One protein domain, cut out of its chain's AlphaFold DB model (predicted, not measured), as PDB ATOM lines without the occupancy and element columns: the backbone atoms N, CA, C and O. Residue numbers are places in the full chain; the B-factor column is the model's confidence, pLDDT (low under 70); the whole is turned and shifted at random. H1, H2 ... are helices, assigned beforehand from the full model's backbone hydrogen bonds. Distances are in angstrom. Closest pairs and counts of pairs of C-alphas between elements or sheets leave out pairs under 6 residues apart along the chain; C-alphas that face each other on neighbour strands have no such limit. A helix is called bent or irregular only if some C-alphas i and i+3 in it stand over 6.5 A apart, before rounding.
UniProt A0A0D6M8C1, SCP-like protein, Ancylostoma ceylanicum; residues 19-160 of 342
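This is residues 19 to 160 of the 342 residues of the protein "SCP-like protein" of Ancylostoma ceylanicum (UniProt A0A0D6M8C1). Two long helices, H1 and H3, lie side by side and run the same way, and H4 crosses the later part of H3 steeply, its last turn reaching H1. The small helix H2 sits off toward the end where H1 and H3 begin, with no other helix in contact, and long loops wind round this small helical core; residues 74 to 79 stick out. The printed part has 142 residues with four named helices, in the order H1, H2, H3, H4, and no named strand; its class is all helix, though under half of the residues, 57, are in named elements. It is compact, with a radius of gyration of the C-alphas of 15.7 A and spans of 44 by 36 by 29 A.

H1, residues 19 to 36, touches H3, residues 93 to 110, at a shallow tilt of 16 degrees, the same way; their closest C-alphas, those of Trp 20 and Thr 94, are 6.9 A apart. H3 has a kink of 30 degrees near residue 104. With residues 104 to 110 alone it touches H4, residues 122 to 132, at a steep tilt of 67 degrees, opposite ways; the closest C-alphas, of Trp 105 and Phe 127, are 4.8 A apart. H1 only just touches H4, with 3 pairs of C-alphas within 8 A and with its residues 28 to 32 alone, about perpendicular at 78 degrees; the closest C-alphas, of Arg 32 and Thr 131, are 6.3 A apart. H2, residues 61 to 70, is apart from H1, H3 and H4. Residues 50 to 51 pair with 153 to 154, and residues 118 to 119 with 148 to 149, both antiparallel. In H1 and H2 every O i to N i+4 pair is within hydrogen-bond range; in H3 11 of 14 are, and in H4 5 of 7.

H1 measures 25.1 A from C-alpha 19 at (-115.362, 42.250, -64.015) to C-alpha 36. H2 measures 14.2 A. H3 measures 25.7 A and begins with C-alpha 93 at (-112.749, 30.434, -66.343); it is irregular, but only just, with C-alphas 105 and 108 6.8 A apart. H4 measures 14.6 A and ends with C-alpha 132 at (-92.928, 40.684, -55.132); it is irregular, with C-alphas 123 and 126 8.0 A apart.

The C-alphas farthest apart, those of Lys 74 and Thr 156, are 45.7 A apart. The printed part has no cut. The links H1 to H2, H2 to H3 and H3 to H4 are long, with 24, 22 and 11 residues, and residues 133 to 160 hold no named element. The mean pLDDT of the printed part is 74.8; it is under 70 in residues 61 to 63, 65 to 94 and 133 to 146.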
ATOM      1  N   GLU A  19    -114.986  43.000 -65.217       72.44
ATOM      2  CA  GLU A  19    -115.362  42.250 -64.015       72.44
ATOM      3  C   GLU A  19    -114.351  41.135 -63.698       72.44
ATOM      4  O   GLU A  19    -114.045  40.892 -62.531       72.44
ATOM      5  N   TRP A  20    -113.796  40.470 -64.720       74.25
ATOM      6  CA  TRP A  20    -112.757  39.453 -64.527       74.25
ATOM      7  C   TRP A  20    -111.415  40.077 -64.121       74.25
ATOM      8  O   TRP A  20    -110.745  39.548 -63.235       74.25
ATOM      9  N   ARG A  21    -111.044  41.229 -64.705       78.19
ATOM     10  CA  ARG A  21    -109.866  42.011 -64.278       78.19
ATOM     11  C   ARG A  21    -109.985  42.430 -62.817       78.19
ATOM     12  O   ARG A  21    -109.056  42.205 -62.046       78.19
ATOM     13  N   GLN A  22    -111.144  42.975 -62.437       79.56
ATOM     14  CA  GLN A  22    -111.451  43.364 -61.062       79.56
ATOM     15  C   GLN A  22    -111.321  42.168 -60.116       79.56
ATOM     16  O   GLN A  22    -110.589  42.248 -59.136       79.56
ATOM     17  N   PHE A  23    -111.943  41.035 -60.458       81.38
ATOM     18  CA  PHE A  23    -111.867  39.805 -59.672       81.38
ATOM     19  C   PHE A  23    -110.421  39.343 -59.426       81.38
ATOM     20  O   PHE A  23    -110.039  39.113 -58.282       81.38
ATOM     21  N   VAL A  24    -109.598  39.236 -60.475       80.69
ATOM     22  CA  VAL A  24    -108.198  38.799 -60.330       80.69
ATOM     23  C   VAL A  24    -107.383  39.808 -59.518       80.69
ATOM     24  O   VAL A  24    -106.609  39.409 -58.647       80.69
ATOM     25  N   LEU A  25    -107.567  41.108 -59.767       85.31
ATOM     26  CA  LEU A  25    -106.867  42.169 -59.043       85.31
ATOM     27  C   LEU A  25    -107.218  42.181 -57.549       85.31
ATOM     28  O   LEU A  25    -106.334  42.381 -56.712       85.31
ATOM     29  N   ASP A  26    -108.490  41.973 -57.215       87.44
ATOM     30  CA  ASP A  26    -108.974  41.969 -55.838       87.44
ATOM     31  C   ASP A  26    -108.518  40.721 -55.085       87.44
ATOM     32  O   ASP A  26    -108.009  40.856 -53.977       87.44
ATOM     33  N   GLU A  27    -108.601  39.526 -55.678       87.50
ATOM     34  CA  GLU A  27    -108.100  38.298 -55.039       87.50
ATOM     35  C   GLU A  27    -106.592  38.401 -54.743       87.50
ATOM     36  O   GLU A  27    -106.173  38.150 -53.612       87.50
ATOM     37  N   VAL A  28    -105.767  38.857 -55.699       88.94
ATOM     38  CA  VAL A  28    -104.319  39.045 -55.471       88.94
ATOM     39  C   VAL A  28    -104.051  40.102 -54.394       88.94
ATOM     40  O   VAL A  28    -103.204  39.895 -53.524       88.94
ATOM     41  N   ASN A  29    -104.779  41.223 -54.389       92.00
ATOM     42  CA  ASN A  29    -104.633  42.235 -53.338       92.00
ATOM     43  C   ASN A  29    -105.120  41.739 -51.964       92.00
ATOM     44  O   ASN A  29    -104.506  42.079 -50.954       92.00
ATOM     45  N   ASN A  30    -106.157  40.900 -51.899       94.69
ATOM     46  CA  ASN A  30    -106.626  40.270 -50.662       94.69
ATOM     47  C   ASN A  30    -105.565  39.325 -50.075       94.69
ATOM     48  O   ASN A  30    -105.299  39.367 -48.871       94.69
ATOM     49  N   TYR A  31    -104.895  38.541 -50.923       95.62
ATOM     50  CA  TYR A  31    -103.752  37.726 -50.519       95.62
ATOM     51  C   TYR A  31    -102.598  38.595 -49.993       95.62
ATOM     52  O   TYR A  31    -102.183  38.431 -48.841       95.62
ATOM     53  N   ARG A  32    -102.160  39.609 -50.748       94.56
ATOM     54  CA  ARG A  32    -101.105  40.554 -50.320       94.56
ATOM     55  C   ARG A  32    -101.435  41.259 -49.003       94.56
ATOM     56  O   ARG A  32    -100.562  41.399 -48.153       94.56
ATOM     57  N   ARG A  33    -102.699  41.641 -48.795       95.56
ATOM     58  CA  ARG A  33    -103.221  42.179 -47.528       95.56
ATOM     59  C   ARG A  33    -103.080  41.185 -46.376       95.56
ATOM     60  O   ARG A  33    -102.697  41.585 -45.278       95.56
ATOM     61  N   SER A  34    -103.395  39.907 -46.596       96.50
ATOM     62  CA  SER A  34    -103.253  38.874 -45.560       96.50
ATOM     63  C   SER A  34    -101.793  38.702 -45.127       96.50
ATOM     64  O   SER A  34    -101.524  38.618 -43.928       96.50
ATOM     65  N   LEU A  35    -100.849  38.773 -46.074       95.62
ATOM     66  CA  LEU A  35     -99.416  38.771 -45.784       95.62
ATOM     67  C   LEU A  35     -98.972  40.049 -45.074       95.62
ATOM     68  O   LEU A  35     -98.282  39.966 -44.067       95.62
ATOM     69  N   ALA A  36     -99.424  41.223 -45.525       95.50
ATOM     70  CA  ALA A  36     -99.132  42.497 -44.867       95.50
ATOM     71  C   ALA A  36     -99.540  42.494 -43.382       95.50
ATOM     72  O   ALA A  36     -98.812  43.014 -42.544       95.50
ATOM     73  N   MET A  37    -100.657  41.835 -43.055       95.38
ATOM     74  CA  MET A  37    -101.163  41.635 -41.693       95.38
ATOM     75  C   MET A  37    -100.485  40.499 -40.896       95.38
ATOM     76  O   MET A  37    -100.911  40.255 -39.768       95.38
ATOM     77  N   GLY A  38     -99.510  39.769 -41.450       94.56
ATOM     78  CA  GLY A  38     -98.877  38.620 -40.781       94.56
ATOM     79  C   GLY A  38     -99.816  37.421 -40.571       94.56
ATOM     80  O   GLY A  38     -99.679  36.686 -39.598       94.56
ATOM     81  N   LYS A  39    -100.821  37.241 -41.444       95.50
ATOM     82  CA  LYS A  39    -101.849  36.180 -41.336       95.50
ATOM     83  C   LYS A  39    -101.572  34.946 -42.200       95.50
ATOM     84  O   LYS A  39    -102.374  34.017 -42.202       95.50
ATOM     85  N   VAL A  40    -100.468  34.950 -42.939       95.56
ATOM     86  CA  VAL A  40     -99.974  33.803 -43.713       95.56
ATOM     87  C   VAL A  40     -99.059  32.982 -42.815       95.56
ATOM     88  O   VAL A  40     -98.350  33.556 -41.993       95.56
ATOM     89  N   TYR A  41     -99.056  31.663 -42.969       95.19
ATOM     90  CA  TYR A  41     -98.189  30.764 -42.214       95.19
ATOM     91  C   TYR A  41     -97.453  29.790 -43.152       95.19
ATOM     92  O   TYR A  41     -97.862  29.593 -44.295       95.19
ATOM     93  N   ASP A  42     -96.385  29.167 -42.661       94.88
ATOM     94  CA  ASP A  42     -95.589  28.168 -43.387       94.88
ATOM     95  C   ASP A  42     -96.093  26.718 -43.200       94.88
ATOM     96  O   ASP A  42     -97.089  26.448 -42.519       94.88
ATOM     97  N   LYS A  43     -95.380  25.737 -43.766       94.94
ATOM     98  CA  LYS A  43     -95.658  24.299 -43.585       94.94
ATOM     99  C   LYS A  43     -95.770  23.845 -42.125       94.94
ATOM    100  O   LYS A  43     -96.506  22.901 -41.838       94.94
ATOM    101  N   LEU A  44     -95.032  24.471 -41.213       95.25
ATOM    102  CA  LEU A  44     -95.031  24.151 -39.784       95.25
ATOM    103  C   LEU A  44     -96.111  24.936 -39.014       95.25
ATOM    104  O   LEU A  44     -96.200  24.816 -37.795       95.25
ATOM    105  N   LYS A  45     -96.952  25.698 -39.730       94.81
ATOM    106  CA  LYS A  45     -97.957  26.631 -39.206       94.81
ATOM    107  C   LYS A  45     -97.349  27.767 -38.366       94.81
ATOM    108  O   LYS A  45     -98.057  28.383 -37.570       94.81
ATOM    109  N   ASN A  46     -96.072  28.103 -38.581       94.31
ATOM    110  CA  ASN A  46     -95.512  29.350 -38.061       94.31
ATOM    111  C   ASN A  46     -96.051  30.507 -38.899       94.31
ATOM    112  O   ASN A  46     -95.921  30.485 -40.124       94.31
ATOM    113  N   PHE A  47     -96.618  31.531 -38.262       95.00
ATOM    114  CA  PHE A  47     -96.974  32.758 -38.972       95.00
ATOM    115  C   PHE A  47     -95.725  33.441 -39.531       95.00
ATOM    116  O   PHE A  47     -94.684  33.505 -38.875       95.00
ATOM    117  N   LEU A  48     -95.847  33.955 -40.750       94.81
ATOM    118  CA  LEU A  48     -94.843  34.795 -41.380       94.81
ATOM    119  C   LEU A  48     -94.919  36.214 -40.800       94.81
ATOM    120  O   LEU A  48     -96.008  36.660 -40.422       94.81
ATOM    121  N   PRO A  49     -93.801  36.959 -40.770       95.12
ATOM    122  CA  PRO A  49     -93.833  38.360 -40.387       95.12
ATOM    123  C   PRO A  49     -94.731  39.133 -41.357       95.12
ATOM    124  O   PRO A  49     -94.771  38.834 -42.554       95.12
ATOM    125  N   GLY A  50     -95.420  40.152 -40.845       94.94
ATOM    126  CA  GLY A  50     -96.142  41.123 -41.661       94.94
ATOM    127  C   GLY A  50     -95.207  41.870 -42.613       94.94
ATOM    128  O   GLY A  50     -93.987  41.808 -42.474       94.94
ATOM    129  N   ALA A  51     -95.762  42.601 -43.576       94.38
ATOM    130  CA  ALA A  51     -94.972  43.279 -44.605       94.38
ATOM    131  C   ALA A  51     -95.007  44.803 -44.450       94.38
ATOM    132  O   ALA A  51     -96.082  45.406 -44.454       94.38
ATOM    133  N   LYS A  52     -93.833  45.437 -44.359       93.88
ATOM    134  CA  LYS A  52     -93.697  46.897 -44.363       93.88
ATOM    135  C   LYS A  52     -94.022  47.442 -45.748       93.88
ATOM    136  O   LYS A  52     -93.472  47.007 -46.752       93.88
ATOM    137  N   ASN A  53     -94.891  48.442 -45.775       90.94
ATOM    138  CA  ASN A  53     -95.243  49.254 -46.936       90.94
ATOM    139  C   ASN A  53     -95.680  48.444 -48.175       90.94
ATOM    140  O   ASN A  53     -95.432  48.848 -49.311       90.94
ATOM    141  N   MET A  54     -96.340  47.297 -47.961       90.94
ATOM    142  CA  MET A  54     -96.776  46.397 -49.033       90.94
ATOM    143  C   MET A  54     -97.684  47.133 -50.025       90.94
ATOM    144  O   MET A  54     -98.730  47.668 -49.664       90.94
ATOM    145  N   ASN A  55     -97.298  47.150 -51.299       87.19
ATOM    146  CA  ASN A  55     -98.004  47.918 -52.319       87.19
ATOM    147  C   ASN A  55     -99.320  47.250 -52.750       87.19
ATOM    148  O   ASN A  55     -99.349  46.048 -53.039       87.19
ATOM    149  N   LYS A  56    -100.390  48.043 -52.878       86.56
ATOM    150  CA  LYS A  56    -101.625  47.659 -53.571       86.56
ATOM    151  C   LYS A  56    -101.353  47.626 -55.069       86.56
ATOM    152  O   LYS A  56    -100.916  48.624 -55.638       86.56
ATOM    153  N   LEU A  57    -101.624  46.494 -55.708       84.38
ATOM    154  CA  LEU A  57    -101.485  46.362 -57.152       84.38
ATOM    155  C   LEU A  57    -102.572  47.151 -57.875       84.38
ATOM    156  O   LEU A  57    -103.733  47.150 -57.456       84.38
ATOM    157  N   ASN A  58    -102.183  47.730 -59.007       81.06
ATOM    158  CA  ASN A  58    -103.077  48.216 -60.050       81.06
ATOM    159  C   ASN A  58    -102.974  47.278 -61.260       81.06
ATOM    160  O   ASN A  58    -101.939  46.645 -61.473       81.06
ATOM    161  N   TRP A  59    -104.029  47.209 -62.066       75.69
ATOM    162  CA  TRP A  59    -104.008  46.454 -63.315       75.69
ATOM    163  C   TRP A  59    -103.307  47.243 -64.427       75.69
ATOM    164  O   TRP A  59    -103.614  48.419 -64.633       75.69
ATOM    165  N   ASP A  60    -102.418  46.592 -65.181       71.81
ATOM    166  CA  ASP A  60    -101.790  47.177 -66.369       71.81
ATOM    167  C   ASP A  60    -102.232  46.452 -67.643       71.81
ATOM    168  O   ASP A  60    -101.852  45.310 -67.906       71.81
ATOM    169  N   CYS A  61    -102.989  47.161 -68.480       68.75
ATOM    170  CA  CYS A  61    -103.414  46.689 -69.794       68.75
ATOM    171  C   CYS A  61    -102.243  46.376 -70.747       68.75
ATOM    172  O   CYS A  61    -102.431  45.657 -71.726       68.75
ATOM    173  N   ASN A  62    -101.048  46.926 -70.508       65.38
ATOM    174  CA  ASN A  62     -99.837  46.601 -71.259       65.38
ATOM    175  C   ASN A  62     -99.180  45.311 -70.764       65.38
ATOM    176  O   ASN A  62     -98.715  44.533 -71.591       65.38
ATOM    177  N   LEU A  63     -99.186  45.039 -69.454       67.94
ATOM    178  CA  LEU A  63     -98.724  43.748 -68.926       67.94
ATOM    179  C   LEU A  63     -99.687  42.618 -69.296       67.94
ATOM    180  O   LEU A  63     -99.226  41.551 -69.692       67.94
ATOM    181  N   GLU A  64    -101.001  42.866 -69.251       70.88
ATOM    182  CA  GLU A  64    -102.024  41.954 -69.787       70.88
ATOM    183  C   GLU A  64    -101.724  41.591 -71.249       70.88
ATOM    184  O   GLU A  64    -101.781  40.424 -71.633       70.88
ATOM    185  N   GLU A  65    -101.354  42.587 -72.055       66.75
ATOM    186  CA  GLU A  65    -101.026  42.383 -73.459       66.75
ATOM    187  C   GLU A  65     -99.718  41.603 -73.647       66.75
ATOM    188  O   GLU A  65     -99.684  40.638 -74.405       66.75
ATOM    189  N   ILE A  66     -98.649  41.948 -72.922       64.56
ATOM    190  CA  ILE A  66     -97.381  41.203 -72.988       64.56
ATOM    191  C   ILE A  66     -97.593  39.744 -72.542       64.56
ATOM    192  O   ILE A  66     -97.063  38.835 -73.180       64.56
ATOM    193  N   ALA A  67     -98.424  39.495 -71.525       64.31
ATOM    194  CA  ALA A  67     -98.804  38.145 -71.111       64.31
ATOM    195  C   ALA A  67     -99.598  37.400 -72.203       64.31
ATOM    196  O   ALA A  67     -99.312  36.238 -72.491       64.31
ATOM    197  N   TYR A  68    -100.547  38.065 -72.871       62.00
ATOM    198  CA  TYR A  68    -101.284  37.486 -74.000       62.00
ATOM    199  C   TYR A  68    -100.371  37.148 -75.197       62.00
ATOM    200  O   TYR A  68    -100.522  36.084 -75.810       62.00
ATOM    201  N   GLN A  69     -99.374  37.993 -75.486       59.56
ATOM    202  CA  GLN A  69     -98.350  37.711 -76.499       59.56
ATOM    203  C   GLN A  69     -97.418  36.562 -76.092       59.56
ATOM    204  O   GLN A  69     -97.113  35.715 -76.930       59.56
ATOM    205  N   ALA A  70     -97.015  36.473 -74.819       55.47
ATOM    206  CA  ALA A  70     -96.197  35.370 -74.306       55.47
ATOM    207  C   ALA A  70     -96.912  34.007 -74.422       55.47
ATOM    208  O   ALA A  70     -96.275  32.997 -74.716       55.47
ATOM    209  N   MET A  71     -98.245  33.984 -74.306       53.75
ATOM    210  CA  MET A  71     -99.087  32.807 -74.588       53.75
ATOM    211  C   MET A  71     -99.318  32.551 -76.098       53.75
ATOM    212  O   MET A  71    -100.113  31.689 -76.488       53.75
ATOM    213  N   GLY A  72     -98.652  33.297 -76.984       51.47
ATOM    214  CA  GLY A  72     -98.722  33.135 -78.439       51.47
ATOM    215  C   GLY A  72    -100.100  33.429 -79.039       51.47
ATOM    216  O   GLY A  72    -100.470  32.826 -80.049       51.47
ATOM    217  N   GLY A  73    -100.908  34.277 -78.386       47.00
ATOM    218  CA  GLY A  73    -102.285  34.585 -78.792       47.00
ATOM    219  C   GLY A  73    -103.256  33.394 -78.725       47.00
ATOM    220  O   GLY A  73    -104.407  33.478 -79.173       47.00
ATOM    221  N   LYS A  74    -102.810  32.262 -78.173       47.44
ATOM    222  CA  LYS A  74    -103.640  31.096 -77.903       47.44
ATOM    223  C   LYS A  74    -104.131  31.213 -76.464       47.44
ATOM    224  O   LYS A  74    -103.328  31.343 -75.550       47.44
ATOM    225  N   CYS A  75    -105.427  30.992 -76.246       42.91
ATOM    226  CA  CYS A  75    -105.782  30.176 -75.092       42.91
ATOM    227  C   CYS A  75    -105.241  28.785 -75.419       42.91
ATOM    228  O   CYS A  75    -105.936  27.973 -76.034       42.91
ATOM    229  N   ALA A  76    -103.967  28.548 -75.110       36.41
ATOM    230  CA  ALA A  76    -103.559  27.191 -74.843       36.41
ATOM    231  C   ALA A  76    -104.512  26.698 -73.748       36.41
ATOM    232  O   ALA A  76    -104.819  27.439 -72.808       36.41
ATOM    233  N   THR A  77    -104.989  25.460 -73.854       37.59
ATOM    234  CA  THR A  77    -105.159  24.702 -72.617       37.59
ATOM    235  C   THR A  77    -103.862  24.920 -71.856       37.59
ATOM    236  O   THR A  77    -102.805  24.627 -72.421       37.59
ATOM    237  N   LEU A  78    -103.913  25.496 -70.647       35.06
ATOM    238  CA  LEU A  78    -102.779  25.303 -69.755       35.06
ATOM    239  C   LEU A  78    -102.567  23.792 -69.775       35.06
ATOM    240  O   LEU A  78    -103.498  23.055 -69.437       35.06
ATOM    241  N   ASP A  79    -101.396  23.347 -70.231       34.00
ATOM    242  CA  ASP A  79    -100.895  22.070 -69.759       34.00
ATOM    243  C   ASP A  79    -100.854  22.282 -68.259       34.00
ATOM    244  O   ASP A  79    -100.076  23.097 -67.754       34.00
ATOM    245  N   LEU A  80    -101.856  21.709 -67.591       34.19
ATOM    246  CA  LEU A  80    -102.059  21.871 -66.170       34.19
ATOM    247  C   LEU A  80    -100.788  21.314 -65.554       34.19
ATOM    248  O   LEU A  80    -100.615  20.094 -65.527       34.19
ATOM    249  N   LEU A  81     -99.897  22.216 -65.116       31.17
ATOM    250  CA  LEU A  81     -98.752  21.876 -64.283       31.17
ATOM    251  C   LEU A  81     -99.307  20.930 -63.234       31.17
ATOM    252  O   LEU A  81    -100.261  21.293 -62.543       31.17
ATOM    253  N   THR A  82     -98.823  19.690 -63.254       32.34
ATOM    254  CA  THR A  82     -99.563  18.535 -62.743       32.34
ATOM    255  C   THR A  82     -99.623  18.560 -61.222       32.34
ATOM    256  O   THR A  82     -98.906  17.826 -60.545       32.34
ATOM    257  N   PHE A  83    -100.497  19.410 -60.686       34.72
ATOM    258  CA  PHE A  83    -100.935  19.396 -59.305       34.72
ATOM    259  C   PHE A  83    -101.784  18.134 -59.116       34.72
ATOM    260  O   PHE A  83    -102.822  17.997 -59.768       34.72
ATOM    261  N   PRO A  84    -101.380  17.199 -58.242       34.56
ATOM    262  CA  PRO A  84    -101.961  15.857 -58.217       34.56
ATOM    263  C   PRO A  84    -103.399  15.763 -57.660       34.56
ATOM    264  O   PRO A  84    -103.881  14.652 -57.462       34.56
ATOM    265  N   TYR A  85    -104.093  16.885 -57.395       39.31
ATOM    266  CA  TYR A  85    -105.321  16.898 -56.582       39.31
ATOM    267  C   TYR A  85    -106.442  17.894 -56.970       39.31
ATOM    268  O   TYR A  85    -107.176  18.322 -56.086       39.31
ATOM    269  N   VAL A  86    -106.702  18.190 -58.254       36.41
ATOM    270  CA  VAL A  86    -108.101  18.505 -58.660       36.41
ATOM    271  C   VAL A  86    -108.434  18.047 -60.093       36.41
ATOM    272  O   VAL A  86    -107.897  18.607 -61.048       36.41
ATOM    273  N   PRO A  87    -109.364  17.093 -60.297       35.34
ATOM    274  CA  PRO A  87    -109.956  16.847 -61.609       35.34
ATOM    275  C   PRO A  87    -111.059  17.885 -61.881       35.34
ATOM    276  O   PRO A  87    -112.125  17.840 -61.268       35.34
ATOM    277  N   LEU A  88    -110.823  18.824 -62.803       42.78
ATOM    278  CA  LEU A  88    -111.772  19.901 -63.125       42.78
ATOM    279  C   LEU A  88    -112.254  19.825 -64.575       42.78
ATOM    280  O   LEU A  88    -111.488  19.998 -65.521       42.78
ATOM    281  N   GLN A  89    -113.563  19.624 -64.750       43.53
ATOM    282  CA  GLN A  89    -114.226  19.860 -66.030       43.53
ATOM    283  C   GLN A  89    -114.355  21.369 -66.272       43.53
ATOM    284  O   GLN A  89    -114.935  22.101 -65.469       43.53
ATOM    285  N   VAL A  90    -113.827  21.838 -67.402       45.53
ATOM    286  CA  VAL A  90    -113.785  23.264 -67.745       45.53
ATOM    287  C   VAL A  90    -115.175  23.764 -68.151       45.53
ATOM    288  O   VAL A  90    -115.613  23.532 -69.275       45.53
ATOM    289  N   GLN A  91    -115.853  24.492 -67.256       51.78
ATOM    290  CA  GLN A  91    -117.064  25.263 -67.593       51.78
ATOM    291  C   GLN A  91    -117.023  26.744 -67.169       51.78
ATOM    292  O   GLN A  91    -117.746  27.548 -67.751       51.78
ATOM    293  N   ASN A  92    -116.178  27.147 -66.210       68.69
ATOM    294  CA  ASN A  92    -116.072  28.549 -65.778       68.69
ATOM    295  C   ASN A  92    -114.608  28.972 -65.548       68.69
ATOM    296  O   ASN A  92    -113.939  28.482 -64.638       68.69
ATOM    297  N   VAL A  93    -114.129  29.914 -66.369       64.50
ATOM    298  CA  VAL A  93    -112.749  30.434 -66.343       64.50
ATOM    299  C   VAL A  93    -112.446  31.204 -65.051       64.50
ATOM    300  O   VAL A  93    -111.336  31.110 -64.532       64.50
ATOM    301  N   THR A  94    -113.423  31.919 -64.488       69.31
ATOM    302  CA  THR A  94    -113.269  32.651 -63.219       69.31
ATOM    303  C   THR A  94    -113.048  31.685 -62.056       69.31
ATOM    304  O   THR A  94    -112.143  31.892 -61.249       69.31
ATOM    305  N   SER A  95    -113.811  30.586 -62.004       72.62
ATOM    306  CA  SER A  95    -113.644  29.547 -60.979       72.62
ATOM    307  C   SER A  95    -112.274  28.870 -61.066       72.62
ATOM    308  O   SER A  95    -111.630  28.674 -60.039       72.62
ATOM    309  N   GLN A  96    -111.794  28.566 -62.280       70.00
ATOM    310  CA  GLN A  96    -110.449  28.012 -62.466       70.00
ATOM    311  C   GLN A  96    -109.366  29.004 -62.027       70.00
ATOM    312  O   GLN A  96    -108.444  28.623 -61.313       70.00
ATOM    313  N   MET A  97    -109.491  30.281 -62.400       77.44
ATOM    314  CA  MET A  97    -108.531  31.312 -62.002       77.44
ATOM    315  C   MET A  97    -108.476  31.477 -60.477       77.44
ATOM    316  O   MET A  97    -107.389  31.592 -59.923       77.44
ATOM    317  N   LYS A  98    -109.622  31.400 -59.781       79.50
ATOM    318  CA  LYS A  98    -109.670  31.403 -58.310       79.50
ATOM    319  C   LYS A  98    -108.857  30.256 -57.704       79.50
ATOM    320  O   LYS A  98    -108.100  30.478 -56.763       79.50
ATOM    321  N   LEU A  99    -109.008  29.046 -58.245       80.00
ATOM    322  CA  LEU A  99    -108.288  27.858 -57.778       80.00
ATOM    323  C   LEU A  99    -106.787  27.936 -58.086       80.00
ATOM    324  O   LEU A  99    -105.990  27.546 -57.241       80.00
ATOM    325  N   ASN A 100    -106.398  28.501 -59.233       78.38
ATOM    326  CA  ASN A 100    -104.991  28.742 -59.565       78.38
ATOM    327  C   ASN A 100    -104.356  29.763 -58.604       78.38
ATOM    328  O   ASN A 100    -103.314  29.481 -58.025       78.38
ATOM    329  N   LEU A 101    -105.012  30.911 -58.383       83.62
ATOM    330  CA  LEU A 101    -104.552  31.946 -57.448       83.62
ATOM    331  C   LEU A 101    -104.435  31.417 -56.012       83.62
ATOM    332  O   LEU A 101    -103.478  31.743 -55.318       83.62
ATOM    333  N   PHE A 102    -105.391  30.595 -55.573       88.88
ATOM    334  CA  PHE A 102    -105.317  29.911 -54.283       88.88
ATOM    335  C   PHE A 102    -104.141  28.929 -54.236       88.88
ATOM    336  O   PHE A 102    -103.343  29.008 -53.311       88.88
ATOM    337  N   GLY A 103    -103.989  28.072 -55.253       85.38
ATOM    338  CA  GLY A 103    -102.891  27.108 -55.358       85.38
ATOM    339  C   GLY A 103    -101.518  27.770 -55.246       85.38
ATOM    340  O   GLY A 103    -100.759  27.426 -54.342       85.38
ATOM    341  N   TRP A 104    -101.257  28.777 -56.089       90.06
ATOM    342  CA  TRP A 104    -100.039  29.594 -56.058       90.06
ATOM    343  C   TRP A 104     -99.802  30.242 -54.691       90.06
ATOM    344  O   TRP A 104     -98.682  30.237 -54.196       90.06
ATOM    345  N   TRP A 105    -100.845  30.763 -54.039       94.25
ATOM    346  CA  TRP A 105    -100.695  31.354 -52.710       94.25
ATOM    347  C   TRP A 105    -100.371  30.317 -51.626       94.25
ATOM    348  O   TRP A 105     -99.555  30.578 -50.745       94.25
ATOM    349  N   THR A 106    -100.984  29.132 -51.692       93.81
ATOM    350  CA  THR A 106    -100.789  28.047 -50.714       93.81
ATOM    351  C   THR A 106     -99.480  27.274 -50.865       93.81
ATOM    352  O   THR A 106     -99.170  26.456 -50.004       93.81
ATOM    353  N   GLU A 107     -98.667  27.553 -51.887       93.25
ATOM    354  CA  GLU A 107     -97.309  27.003 -52.022       93.25
ATOM    355  C   GLU A 107     -96.476  27.153 -50.737       93.25
ATOM    356  O   GLU A 107     -95.758  26.235 -50.326       93.25
ATOM    357  N   VAL A 108     -96.634  28.284 -50.045       93.75
ATOM    358  CA  VAL A 108     -95.947  28.572 -48.781       93.75
ATOM    359  C   VAL A 108     -96.362  27.639 -47.633       93.75
ATOM    360  O   VAL A 108     -95.553  27.354 -46.754       93.75
ATOM    361  N   GLU A 109     -97.563  27.047 -47.678       94.62
ATOM    362  CA  GLU A 109     -98.004  26.011 -46.729       94.62
ATOM    363  C   GLU A 109     -97.329  24.645 -46.970       94.62
ATOM    364  O   GLU A 109     -97.511  23.699 -46.198       94.62
ATOM    365  N   HIS A 110     -96.547  24.508 -48.043       91.75
ATOM    366  CA  HIS A 110     -95.811  23.291 -48.388       91.75
ATOM    367  C   HIS A 110     -94.289  23.438 -48.229       91.75
ATOM    368  O   HIS A 110     -93.552  22.451 -48.357       91.75
ATOM    369  N   TYR A 111     -93.826  24.632 -47.857       92.31
ATOM    370  CA  TYR A 111     -92.428  24.961 -47.605       92.31
ATOM    371  C   TYR A 111     -92.210  25.455 -46.164       92.31
ATOM    372  O   TYR A 111     -93.094  26.036 -45.544       92.31
ATOM    373  N   ASP A 112     -91.034  25.182 -45.599       93.25
ATOM    374  CA  ASP A 112     -90.635  25.682 -44.278       93.25
ATOM    375  C   ASP A 112     -89.845  26.980 -44.479       93.25
ATOM    376  O   ASP A 112     -88.652  26.948 -44.789       93.25
ATOM    377  N   MET A 113     -90.532  28.116 -44.329       90.19
ATOM    378  CA  MET A 113     -89.946  29.444 -44.526       90.19
ATOM    379  C   MET A 113     -88.900  29.786 -43.459       90.19
ATOM    380  O   MET A 113     -88.112  30.705 -43.671       90.19
ATOM    381  N   LYS A 114     -88.874  29.099 -42.304       87.31
ATOM    382  CA  LYS A 114     -87.955  29.376 -41.179       87.31
ATOM    383  C   LYS A 114     -87.930  30.847 -40.756       87.31
ATOM    384  O   LYS A 114     -86.872  31.382 -40.431       87.31
ATOM    385  N   ASN A 115     -89.091  31.507 -40.795       74.56
ATOM    386  CA  ASN A 115     -89.236  32.942 -40.524       74.56
ATOM    387  C   ASN A 115     -88.379  33.856 -41.444       74.56
ATOM    388  O   ASN A 115     -88.005  34.968 -41.074       74.56
ATOM    389  N   LYS A 116     -88.037  33.387 -42.649       80.38
ATOM    390  CA  LYS A 116     -87.411  34.197 -43.700       80.38
ATOM    391  C   LYS A 116     -88.474  34.875 -44.559       80.38
ATOM    392  O   LYS A 116     -89.591  34.390 -44.703       80.38
ATOM    393  N   THR A 117     -88.048  35.924 -45.250       87.06
ATOM    394  CA  THR A 117     -88.792  36.600 -46.316       87.06
ATOM    395  C   THR A 117     -88.064  36.473 -47.652       87.06
ATOM    396  O   THR A 117     -87.986  37.442 -48.395       87.06
ATOM    397  N   LYS A 118     -87.495  35.300 -47.970       87.19
ATOM    398  CA  LYS A 118     -86.726  35.069 -49.208       87.19
ATOM    399  C   LYS A 118     -87.389  34.044 -50.116       87.19
ATOM    400  O   LYS A 118     -87.934  33.057 -49.638       87.19
ATOM    401  N   TYR A 119     -87.273  34.263 -51.422       87.31
ATOM    402  CA  TYR A 119     -87.522  33.251 -52.444       87.31
ATOM    403  C   TYR A 119     -86.272  32.371 -52.565       87.31
ATOM    404  O   TYR A 119     -85.383  32.685 -53.347       87.31
ATOM    405  N   ASP A 120     -86.139  31.320 -51.753       86.81
ATOM    406  CA  ASP A 120     -84.965  30.429 -51.762       86.81
ATOM    407  C   ASP A 120     -85.247  28.989 -52.241       86.81
ATOM    408  O   ASP A 120     -84.349  28.148 -52.207       86.81
ATOM    409  N   ASP A 121     -86.451  28.710 -52.757       88.81
ATOM    410  CA  ASP A 121     -86.846  27.401 -53.294       88.81
ATOM    411  C   ASP A 121     -87.924  27.521 -54.394       88.81
ATOM    412  O   ASP A 121     -88.899  28.253 -54.236       88.81
ATOM    413  N   GLU A 122     -87.796  26.763 -55.488       84.69
ATOM    414  CA  GLU A 122     -88.761  26.746 -56.609       84.69
ATOM    415  C   GLU A 122     -90.193  26.357 -56.195       84.69
ATOM    416  O   GLU A 122     -91.148  26.705 -56.886       84.69
ATOM    417  N   ARG A 123     -90.371  25.658 -55.065       86.88
ATOM    418  CA  ARG A 123     -91.695  25.269 -54.545       86.88
ATOM    419  C   ARG A 123     -92.558  26.437 -54.076       86.88
ATOM    420  O   ARG A 123     -93.734  26.205 -53.836       86.88
ATOM    421  N   ILE A 124     -91.979  27.627 -53.909       88.88
ATOM    422  CA  ILE A 124     -92.670  28.867 -53.513       88.88
ATOM    423  C   ILE A 124     -92.550  29.963 -54.579       88.88
ATOM    424  O   ILE A 124     -92.651  31.150 -54.263       88.88
ATOM    425  N   ARG A 125     -92.266  29.594 -55.835       85.25
ATOM    426  CA  ARG A 125     -92.040  30.543 -56.933       85.25
ATOM    427  C   ARG A 125     -93.272  31.391 -57.228       85.25
ATOM    428  O   ARG A 125     -93.148  32.607 -57.378       85.25
ATOM    429  N   ASP A 126     -94.447  30.782 -57.309       84.06
ATOM    430  CA  ASP A 126     -95.649  31.491 -57.729       84.06
ATOM    431  C   ASP A 126     -96.232  32.282 -56.531       84.06
ATOM    432  O   ASP A 126     -96.675  33.421 -56.706       84.06
ATOM    433  N   PHE A 127     -96.061  31.790 -55.291       90.50
ATOM    434  CA  PHE A 127     -96.227  32.592 -54.064       90.50
ATOM    435  C   PHE A 127     -95.302  33.824 -54.047       90.50
ATOM    436  O   PHE A 127     -95.759  34.956 -53.854       90.50
ATOM    437  N   ALA A 128     -94.001  33.638 -54.292       88.50
ATOM    438  CA  ALA A 128     -93.027  34.727 -54.359       88.50
ATOM    439  C   ALA A 128     -93.416  35.758 -55.435       88.50
ATOM    440  O   ALA A 128     -93.388  36.961 -55.182       88.50
ATOM    441  N   GLN A 129     -93.890  35.314 -56.600       83.56
ATOM    442  CA  GLN A 129     -94.376  36.211 -57.647       83.56
ATOM    443  C   GLN A 129     -95.589  37.048 -57.196       83.56
ATOM    444  O   GLN A 129     -95.639  38.253 -57.457       83.56
ATOM    445  N   MET A 130     -96.553  36.456 -56.479       87.00
ATOM    446  CA  MET A 130     -97.723  37.175 -55.943       87.00
ATOM    447  C   MET A 130     -97.349  38.222 -54.874       87.00
ATOM    448  O   MET A 130     -98.050  39.230 -54.714       87.00
ATOM    449  N   THR A 131     -96.236  38.022 -54.162       84.62
ATOM    450  CA  THR A 131     -95.737  38.938 -53.119       84.62
ATOM    451  C   THR A 131     -94.810  40.032 -53.662       84.62
ATOM    452  O   THR A 131     -94.983  41.194 -53.292       84.62
ATOM    453  N   ILE A 132     -93.929  39.728 -54.620       73.94
ATOM    454  CA  ILE A 132     -92.928  40.684 -55.132       73.94
ATOM    455  C   ILE A 132     -93.509  41.747 -56.070       73.94
ATOM    456  O   ILE A 132     -92.862  42.769 -56.246       73.94
ATOM    457  N   LEU A 133     -94.693  41.568 -56.677       61.06
ATOM    458  CA  LEU A 133     -95.257  42.528 -57.649       61.06
ATOM    459  C   LEU A 133     -95.204  43.994 -57.138       61.06
ATOM    460  O   LEU A 133     -96.026  44.449 -56.341       61.06
ATOM    461  N   ILE A 134     -94.179  44.716 -57.594       45.16
ATOM    462  CA  ILE A 134     -93.766  46.065 -57.197       45.16
ATOM    463  C   ILE A 134     -93.351  46.744 -58.501       45.16
ATOM    464  O   ILE A 134     -92.313  46.413 -59.075       45.16
ATOM    465  N   CYS A 135     -94.144  47.698 -58.988       40.59
ATOM    466  CA  CYS A 135     -93.746  48.515 -60.133       40.59
ATOM    467  C   CYS A 135     -93.162  49.838 -59.634       40.59
ATOM    468  O   CYS A 135     -93.830  50.869 -59.638       40.59
ATOM    469  N   SER A 136     -91.896  49.812 -59.212       30.09
ATOM    470  CA  SER A 136     -91.108  51.045 -59.045       30.09
ATOM    471  C   SER A 136     -90.209  51.326 -60.250       30.09
ATOM    472  O   SER A 136     -89.974  52.488 -60.556       30.09
ATOM    473  N   PHE A 137     -89.798  50.293 -60.996       28.92
ATOM    474  CA  PHE A 137     -89.188  50.426 -62.322       28.92
ATOM    475  C   PHE A 137     -89.646  49.283 -63.228       28.92
ATOM    476  O   PHE A 137     -88.962  48.273 -63.378       28.92
ATOM    477  N   CYS A 138     -90.823  49.432 -63.836       41.47
ATOM    478  CA  CYS A 138     -91.299  48.470 -64.821       41.47
ATOM    479  C   CYS A 138     -90.472  48.533 -66.117       41.47
ATOM    480  O   CYS A 138     -90.761  49.313 -67.022       41.47
ATOM    481  N   ASN A 139     -89.480  47.654 -66.219       28.72
ATOM    482  CA  ASN A 139     -88.939  47.163 -67.480       28.72
ATOM    483  C   ASN A 139     -88.614  45.677 -67.306       28.72
ATOM    484  O   ASN A 139     -87.991  45.299 -66.321       28.72
ATOM    485  N   TYR A 140     -89.014  44.875 -68.296       34.53
ATOM    486  CA  TYR A 140     -89.052  43.406 -68.281       34.53
ATOM    487  C   TYR A 140     -90.112  42.773 -67.367       34.53
ATOM    488  O   TYR A 140     -90.391  43.213 -66.255       34.53
ATOM    489  N   PHE A 141     -90.697  41.691 -67.892       40.88
ATOM    490  CA  PHE A 141     -91.400  40.660 -67.131       40.88
ATOM    491  C   PHE A 141     -90.540  40.295 -65.912       40.88
ATOM    492  O   PHE A 141     -89.367  39.955 -66.097       40.88
ATOM    493  N   LEU A 142     -91.088  40.413 -64.695       47.72
ATOM    494  CA  LEU A 142     -90.308  40.273 -63.461       47.72
ATOM    495  C   LEU A 142     -89.587  38.920 -63.437       47.72
ATOM    496  O   LEU A 142     -90.208  37.875 -63.262       47.72
ATOM    497  N   SER A 143     -88.270  38.955 -63.614       51.59
ATOM    498  CA  SER A 143     -87.415  37.794 -63.409       51.59
ATOM    499  C   SER A 143     -87.143  37.704 -61.915       51.59
ATOM    500  O   SER A 143     -86.374  38.502 -61.380       51.59
ATOM    501  N   ILE A 144     -87.815  36.781 -61.230       58.94
ATOM    502  CA  ILE A 144     -87.501  36.486 -59.833       58.94
ATOM    503  C   ILE A 144     -86.277  35.572 -59.766       58.94
ATOM    504  O   ILE A 144     -86.181  34.575 -60.479       58.94
ATOM    505  N   TYR A 145     -85.317  35.948 -58.925       62.88
ATOM    506  CA  TYR A 145     -84.053  35.243 -58.745       62.88
ATOM    507  C   TYR A 145     -83.999  34.626 -57.349       62.88
ATOM    508  O   TYR A 145     -84.368  35.270 -56.365       62.88
ATOM    509  N   ILE A 146     -83.506  33.390 -57.267       68.62
ATOM    510  CA  ILE A 146     -83.346  32.670 -56.001       68.62
ATOM    511  C   ILE A 146     -82.437  33.481 -55.053       68.62
ATOM    512  O   ILE A 146     -81.395  33.995 -55.461       68.62
ATOM    513  N   ASN A 147     -82.822  33.544 -53.776       74.62
ATOM    514  CA  ASN A 147     -82.296  34.346 -52.659       74.62
ATOM    515  C   ASN A 147     -82.732  35.824 -52.591       74.62
ATOM    516  O   ASN A 147     -82.333  36.519 -51.648       74.62
ATOM    517  N   MET A 148     -83.576  36.303 -53.511       82.00
ATOM    518  CA  MET A 148     -84.183  37.636 -53.406       82.00
ATOM    519  C   MET A 148     -85.164  37.718 -52.225       82.00
ATOM    520  O   MET A 148     -85.925  36.782 -51.974       82.00
ATOM    521  N   ASP A 149     -85.147  38.845 -51.512       84.12
ATOM    522  CA  ASP A 149     -86.139  39.161 -50.483       84.12
ATOM    523  C   ASP A 149     -87.493  39.487 -51.140       84.12
ATOM    524  O   ASP A 149     -87.575  40.326 -52.037       84.12
ATOM    525  N   ILE A 150     -88.552  38.789 -50.722       88.00
ATOM    526  CA  ILE A 150     -89.887  38.854 -51.331       88.00
ATOM    527  C   ILE A 150     -90.752  40.001 -50.781       88.00
ATOM    528  O   ILE A 150     -91.691  40.438 -51.445       88.00
ATOM    529  N   TYR A 151     -90.434  40.490 -49.577       90.12
ATOM    530  CA  TYR A 151     -90.978  41.699 -48.946       90.12
ATOM    531  C   TYR A 151     -90.148  42.081 -47.704       90.12
ATOM    532  O   TYR A 151     -89.427  41.243 -47.158       90.12
ATOM    533  N   ASP A 152     -90.293  43.319 -47.221       90.75
ATOM    534  CA  ASP A 152     -89.664  43.797 -45.979       90.75
ATOM    535  C   ASP A 152     -90.458  43.338 -44.732       90.75
ATOM    536  O   ASP A 152     -91.615  43.744 -44.578       90.75
ATOM    537  N   PRO A 153     -89.893  42.536 -43.807       93.44
ATOM    538  CA  PRO A 153     -90.628  41.993 -42.659       93.44
ATOM    539  C   PRO A 153     -90.904  43.001 -41.533       93.44
ATOM    540  O   PRO A 153     -90.079  43.856 -41.215       93.44
ATOM    541  N   THR A 154     -92.023  42.818 -40.829       94.00
ATOM    542  CA  THR A 154     -92.328  43.440 -39.533       94.00
ATOM    543  C   THR A 154     -93.171  42.541 -38.624       94.00
ATOM    544  O   THR A 154     -94.010  41.771 -39.079       94.00
ATOM    545  N   TRP A 155     -92.986  42.697 -37.314       93.81
ATOM    546  CA  TRP A 155     -93.859  42.147 -36.268       93.81
ATOM    547  C   TRP A 155     -94.729  43.219 -35.592       93.81
ATOM    548  O   TRP A 155     -95.420  42.942 -34.617       93.81
ATOM    549  N   THR A 156     -94.664  44.464 -36.066       94.81
ATOM    550  CA  THR A 156     -95.252  45.641 -35.420       94.81
ATOM    551  C   THR A 156     -96.274  46.289 -36.348       94.81
ATOM    552  O   THR A 156     -95.936  46.790 -37.418       94.81
ATOM    553  N   GLU A 157     -97.544  46.309 -35.935       90.62
ATOM    554  CA  GLU A 157     -98.659  46.713 -36.805       90.62
ATOM    555  C   GLU A 157     -98.536  48.152 -37.346       90.62
ATOM    556  O   GLU A 157     -98.926  48.425 -38.483       90.62
ATOM    557  N   SER A 158     -97.941  49.069 -36.576       92.44
ATOM    558  CA  SER A 158     -97.705  50.455 -37.006       92.44
ATOM    559  C   SER A 158     -96.672  50.587 -38.133       92.44
ATOM    560  O   SER A 158     -96.677  51.592 -38.843       92.44
ATOM    561  N   GLU A 159     -95.816  49.585 -38.356       94.69
ATOM    562  CA  GLU A 159     -94.817  49.615 -39.429       94.69
ATOM    563  C   GLU A 159     -95.376  49.206 -40.801       94.69
ATOM    564  O   GLU A 159     -94.796  49.581 -41.820       94.69
ATOM    565  N   ILE A 160     -96.509  48.490 -40.846       94.06
ATOM    566  CA  ILE A 160     -97.096  47.918 -42.077       94.06
ATOM    567  C   ILE A 160     -97.355  48.985 -43.153       94.06
ATOM    568  O   ILE A 160     -97.242  48.712 -44.343       94.06
TER     569      ILE A 160